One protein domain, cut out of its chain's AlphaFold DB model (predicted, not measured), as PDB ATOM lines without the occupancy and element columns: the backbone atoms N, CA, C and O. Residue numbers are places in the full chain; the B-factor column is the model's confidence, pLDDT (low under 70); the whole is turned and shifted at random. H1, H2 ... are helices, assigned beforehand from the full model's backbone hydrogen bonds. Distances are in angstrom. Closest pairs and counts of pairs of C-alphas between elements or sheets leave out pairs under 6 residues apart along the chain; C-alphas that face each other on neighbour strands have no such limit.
ATOM      1  N   ALA A  22      18.022  62.692  -0.251       84.19
ATOM      2  CA  ALA A  22      17.616  61.303  -0.037       84.19
ATOM      3  C   ALA A  22      17.755  60.844   1.427       84.19
ATOM      4  O   ALA A  22      16.891  60.121   1.905       84.19
ATOM      5  N   TYR A  23      18.784  61.302   2.149       88.88
ATOM      6  CA  TYR A  23      18.952  60.973   3.571       88.88
ATOM      7  C   TYR A  23      17.867  61.625   4.426       88.88
ATOM      8  O   TYR A  23      17.366  61.011   5.357       88.88
ATOM      9  N   LEU A  24      17.468  62.854   4.093       87.81
ATOM     10  CA  LEU A  24      16.352  63.517   4.765       87.81
ATOM     11  C   LEU A  24      15.038  62.749   4.556       87.81
ATOM     12  O   LEU A  24      14.269  62.590   5.498       87.81
ATOM     13  N   ILE A  25      14.788  62.266   3.335       85.06
ATOM     14  CA  ILE A  25      13.619  61.428   3.031       85.06
ATOM     15  C   ILE A  25      13.643  60.143   3.864       85.06
ATOM     16  O   ILE A  25      12.608  59.758   4.398       85.06
ATOM     17  N   ASP A  26      14.799  59.484   3.944       88.44
ATOM     18  CA  ASP A  26      14.987  58.242   4.697       88.44
ATOM     19  C   ASP A  26      14.680  58.452   6.185       88.44
ATOM     20  O   ASP A  26      13.768  57.819   6.707       88.44
ATOM     21  N   TYR A  27      15.274  59.487   6.792       90.69
ATOM     22  CA  TYR A  27      15.001  59.887   8.176       90.69
ATOM     23  C   TYR A  27      13.502  60.064   8.443       90.69
ATOM     24  O   TYR A  27      12.955  59.536   9.409       90.69
ATOM     25  N   VAL A  28      12.803  60.796   7.570       87.31
ATOM     26  CA  VAL A  28      11.362  61.033   7.741       87.31
ATOM     27  C   VAL A  28      10.554  59.739   7.567       87.31
ATOM     28  O   VAL A  28       9.572  59.539   8.280       87.31
ATOM     29  N   LYS A  29      10.956  58.839   6.660       85.62
ATOM     30  CA  LYS A  29      10.308  57.529   6.468       85.62
ATOM     31  C   LYS A  29      10.494  56.596   7.659       85.62
ATOM     32  O   LYS A  29       9.585  55.835   7.973       85.62
ATOM     33  N   GLU A  30      11.644  56.670   8.310       91.75
ATOM     34  CA  GLU A  30      11.949  55.932   9.535       91.75
ATOM     35  C   GLU A  30      11.221  56.506  10.767       91.75
ATOM     36  O   GLU A  30      11.238  55.903  11.837       91.75
ATOM     37  N   GLY A  31      10.525  57.640  10.618       91.25
ATOM     38  CA  GLY A  31       9.751  58.285  11.680       91.25
ATOM     39  C   GLY A  31      10.531  59.340  12.467       91.25
ATOM     40  O   GLY A  31      10.010  59.878  13.446       91.25
ATOM     41  N   TYR A  32      11.751  59.678  12.043       91.88
ATOM     42  CA  TYR A  32      12.518  60.763  12.641       91.88
ATOM     43  C   TYR A  32      11.937  62.129  12.271       91.88
ATOM     44  O   TYR A  32      11.367  62.354  11.200       91.88
ATOM     45  N   THR A  33      12.103  63.086  13.182       90.56
ATOM     46  CA  THR A  33      11.622  64.455  12.983       90.56
ATOM     47  C   THR A  33      12.685  65.335  12.333       90.56
ATOM     48  O   THR A  33      13.883  65.070  12.404       90.56
ATOM     49  N   VAL A  34      12.261  66.471  11.775       89.38
ATOM     50  CA  VAL A  34      13.188  67.509  11.284       89.38
ATOM     51  C   VAL A  34      14.162  67.967  12.378       89.38
ATOM     52  O   VAL A  34      15.307  68.287  12.077       89.38
ATOM     53  N   SER A  35      13.726  67.996  13.642       90.00
ATOM     54  CA  SER A  35      14.604  68.358  14.759       90.00
ATOM     55  C   SER A  35      15.714  67.332  14.963       90.00
ATOM     56  O   SER A  35      16.853  67.720  15.187       90.00
ATOM     57  N   ASP A  36      15.387  66.046  14.851       91.81
ATOM     58  CA  ASP A  36      16.349  64.948  14.976       91.81
ATOM     59  C   ASP A  36      17.403  65.000  13.857       91.81
ATOM     60  O   ASP A  36      18.610  64.973  14.106       91.81
ATOM     61  N   PHE A  37      16.951  65.264  12.629       90.38
ATOM     62  CA  PHE A  37      17.838  65.478  11.487       90.38
ATOM     63  C   PHE A  37      18.789  66.671  11.689       90.38
ATOM     64  O   PHE A  37      19.970  66.592  11.351       90.38
ATOM     65  N   ILE A  38      18.301  67.783  12.250       90.38
ATOM     66  CA  ILE A  38      19.135  68.959  12.553       90.38
ATOM     67  C   ILE A  38      20.116  68.659  13.690       90.38
ATOM     68  O   ILE A  38      21.249  69.122  13.628       90.38
ATOM     69  N   SER A  39      19.732  67.865  14.690       91.00
ATOM     70  CA  SER A  39      20.663  67.414  15.732       91.00
ATOM     71  C   SER A  39      21.807  66.572  15.158       91.00
ATOM     72  O   SER A  39      22.947  66.730  15.589       91.00
ATOM     73  N   SER A  40      21.538  65.743  14.143       90.31
ATOM     74  CA  SER A  40      22.571  64.987  13.415       90.31
ATOM     75  C   SER A  40      23.408  65.860  12.470       90.31
ATOM     76  O   SER A  40      24.585  65.579  12.231       90.31
ATOM     77  N   TYR A  41      22.828  66.945  11.949       89.50
ATOM     78  CA  TYR A  41      23.477  67.875  11.027       89.50
ATOM     79  C   TYR A  41      23.326  69.339  11.476       89.50
ATOM     80  O   TYR A  41      22.667  70.132  10.794       89.50
ATOM     81  N   PRO A  42      23.974  69.748  12.584       88.62
ATOM     82  CA  PRO A  42      23.747  71.055  13.211       88.62
ATOM     83  C   PRO A  42      24.194  72.246  12.349       88.62
ATOM     84  O   PRO A  42      23.759  73.374  12.564       88.62
ATOM     85  N   TRP A  43      25.026  72.010  11.329       88.31
ATOM     86  CA  TRP A  43      25.403  73.022  10.335       88.31
ATOM     87  C   TRP A  43      24.315  73.282   9.277       88.31
ATOM     88  O   TRP A  43      24.441  74.203   8.465       88.31
ATOM     89  N   ILE A  44      23.245  72.481   9.246       88.31
ATOM     90  CA  ILE A  44      22.114  72.658   8.336       88.31
ATOM     91  C   ILE A  44      21.000  73.408   9.062       88.31
ATOM     92  O   ILE A  44      20.378  72.914   9.995       88.31
ATOM     93  N   SER A  45      20.686  74.608   8.579       88.69
ATOM     94  CA  SER A  45      19.575  75.388   9.123       88.69
ATOM     95  C   SER A  45      18.221  74.745   8.818       88.69
ATOM     96  O   SER A  45      17.969  74.314   7.691       88.69
ATOM     97  N   LYS A  46      17.294  74.818   9.782       89.00
ATOM     98  CA  LYS A  46      15.904  74.347   9.642       89.00
ATOM     99  C   LYS A  46      15.219  74.838   8.363       89.00
ATOM    100  O   LYS A  46      14.564  74.057   7.683       89.00
ATOM    101  N   ALA A  47      15.422  76.106   7.998       89.56
ATOM    102  CA  ALA A  47      14.864  76.694   6.778       89.56
ATOM    103  C   ALA A  47      15.292  75.953   5.496       89.56
ATOM    104  O   ALA A  47      14.492  75.793   4.580       89.56
ATOM    105  N   LYS A  48      16.533  75.453   5.437       87.50
ATOM    106  CA  LYS A  48      17.040  74.680   4.291       87.50
ATOM    107  C   LYS A  48      16.397  73.298   4.216       87.50
ATOM    108  O   LYS A  48      16.105  72.830   3.123       87.50
ATOM    109  N   VAL A  49      16.169  72.670   5.371       88.44
ATOM    110  CA  VAL A  49      15.491  71.370   5.469       88.44
ATOM    111  C   VAL A  49      14.031  71.492   5.030       88.44
ATOM    112  O   VAL A  49      13.573  70.712   4.203       88.44
ATOM    113  N   LEU A  50      13.328  72.516   5.519       88.88
ATOM    114  CA  LEU A  50      11.953  72.831   5.116       88.88
ATOM    115  C   LEU A  50      11.851  73.084   3.611       88.88
ATOM    116  O   LEU A  50      11.048  72.440   2.946       88.88
ATOM    117  N   LYS A  51      12.723  73.938   3.066       87.75
ATOM    118  CA  LYS A  51      12.751  74.223   1.629       87.75
ATOM    119  C   LYS A  51      12.982  72.959   0.800       87.75
ATOM    120  O   LYS A  51      12.289  72.747  -0.186       87.75
ATOM    121  N   ALA A  52      13.900  72.088   1.229       85.12
ATOM    122  CA  ALA A  52      14.123  70.810   0.560       85.12
ATOM    123  C   ALA A  52      12.850  69.943   0.545       85.12
ATOM    124  O   ALA A  52      12.514  69.391  -0.499       85.12
ATOM    125  N   LEU A  53      12.119  69.856   1.665       85.81
ATOM    126  CA  LEU A  53      10.845  69.126   1.745       85.81
ATOM    127  C   LEU A  53       9.768  69.727   0.829       85.81
ATOM    128  O   LEU A  53       9.040  68.983   0.172       85.81
ATOM    129  N   GLU A  54       9.676  71.053   0.751       86.19
ATOM    130  CA  GLU A  54       8.749  71.735  -0.159       86.19
ATOM    131  C   GLU A  54       9.080  71.454  -1.629       86.19
ATOM    132  O   GLU A  54       8.184  71.131  -2.409       86.19
ATOM    133  N   GLU A  55      10.362  71.504  -2.005       81.75
ATOM    134  CA  GLU A  55      10.816  71.188  -3.363       81.75
ATOM    135  C   GLU A  55      10.518  69.732  -3.750       81.75
ATOM    136  O   GLU A  55      10.104  69.466  -4.880       81.75
ATOM    137  N   ILE A  56      10.678  68.789  -2.813       79.81
ATOM    138  CA  ILE A  56      10.299  67.381  -3.008       79.81
ATOM    139  C   ILE A  56       8.795  67.273  -3.270       79.81
ATOM    140  O   ILE A  56       8.388  66.688  -4.275       79.81
ATOM    141  N   LYS A  57       7.973  67.873  -2.399       77.75
ATOM    142  CA  LYS A  57       6.510  67.823  -2.504       77.75
ATOM    143  C   LYS A  57       6.024  68.422  -3.828       77.75
ATOM    144  O   LYS A  57       5.145  67.855  -4.473       77.75
ATOM    145  N   ALA A  58       6.627  69.527  -4.265       76.69
ATOM    146  CA  ALA A  58       6.324  70.156  -5.549       76.69
ATOM    147  C   ALA A  58       6.707  69.265  -6.750       76.69
ATOM    148  O   ALA A  58       5.971  69.199  -7.739       76.69
ATOM    149  N   ARG A  59       7.829  68.537  -6.667       67.19
ATOM    150  CA  ARG A  59       8.260  67.582  -7.703       67.19
ATOM    151  C   ARG A  59       7.351  66.362  -7.813       67.19
ATOM    152  O   ARG A  59       7.058  65.935  -8.925       67.19
ATOM    153  N   GLU A  60       6.904  65.803  -6.692       59.34
ATOM    154  CA  GLU A  60       5.949  64.685  -6.710       59.34
ATOM    155  C   GLU A  60       4.590  65.111  -7.276       59.34
ATOM    156  O   GLU A  60       3.983  64.368  -8.046       59.34
ATOM    157  N   PHE A  61       4.148  66.336  -6.973       55.16
ATOM    158  CA  PHE A  61       2.866  66.853  -7.451       55.16
ATOM    159  C   PHE A  61       2.856  67.144  -8.961       55.16
ATOM    160  O   PHE A  61       1.877  66.862  -9.646       55.16
ATOM    161  N   THR A  62       3.963  67.651  -9.509       53.19
ATOM    162  CA  THR A  62       4.083  67.940 -10.952       53.19
ATOM    163  C   THR A  62       4.264  66.686 -11.810       53.19
ATOM    164  O   THR A  62       3.863  66.681 -12.971       53.19
ATOM    165  N   ALA A  63       4.812  65.601 -11.253       54.22
ATOM    166  CA  ALA A  63       4.979  64.340 -11.974       54.22
ATOM    167  C   ALA A  63       3.683  63.511 -12.085       54.22
ATOM    168  O   ALA A  63       3.579  62.690 -12.995       54.22
ATOM    169  N   GLN A  64       2.710  63.703 -11.183       44.38
ATOM    170  CA  GLN A  64       1.449  62.945 -11.183       44.38
ATOM    171  C   GLN A  64       0.295  63.603 -11.954       44.38
ATOM    172  O   GLN A  64      -0.696  62.927 -12.212       44.38
ATOM    173  N   TYR A  65       0.404  64.877 -12.338       47.66
ATOM    174  CA  TYR A  65      -0.667  65.608 -13.034       47.66
ATOM    175  C   TYR A  65      -0.229  66.167 -14.394       47.66
ATOM    176  O   TYR A  65      -0.669  67.233 -14.819       47.66
TER     177      TYR A  65
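Overview. This is residues 22 to 65 of the 67 residues of an uncharacterized protein of Candidatus Woesebacteria bacterium RIFCSPLOWO2_01_FULL_44_14 (UniProt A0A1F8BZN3). A long helix, H3, runs out as an arm from a small, loosely built head, where two short helices, H1 and H2, lie near its first part; residues 57 to 65, of which 57 to 64 belong to H3, stick out free. The printed part has 44 residues, with three named helices in the order H1, H2, H3 and no named strand; its class is all helix. It is only just loose, close to compact, with a radius of gyration of the C-alphas of 11.4 A, and elongated, spanning 36 by 21 by 13 A.

Arrangement. H3, residues 46 to 64, touches H2, residues 34 to 40, with residues 46 to 49 alone. Their closest C-alphas, those of Lys 46 and Ile 38, are 6.9 A apart. The two helices run opposite ways at a steep tilt of 56 degrees. H1, residues 22 to 29, only just touches H2, with 3 pairs of C-alphas within 8 A. The closest are those of Tyr 27 and Phe 37, 7.1 A apart. H1 and H2 also run opposite ways at a steep tilt of 56 degrees. H1 and H3 are close but not clearly touching, about perpendicular at 87 degrees; their closest C-alphas, those of Leu 24 and Val 49, are 7.9 A apart. In H1, H2 and H3 every O i to N i+4 pair is within hydrogen-bond range.

Along the chain. H3 measures 27.8 A from C-alpha 46 at (15.904, 74.347, 9.642) to C-alpha 64 at (1.449, 62.945, -11.183). H2, residues 34 to 40, measures 9.9 A. H1, residues 22 to 29, measures 10.5 A and begins with C-alpha 22 at (17.616, 61.303, -0.037).

Size, cuts and confidence. The two C-alphas farthest apart, those of Pro 42 and Tyr 65, are 36.3 A apart. The printed part has no cut, and the links H1 to H2 and H2 to H3 are tight. Residues 39 to 45 also stand free. The mean pLDDT of the printed part is 82.4; residues 59 to 65 are under 70.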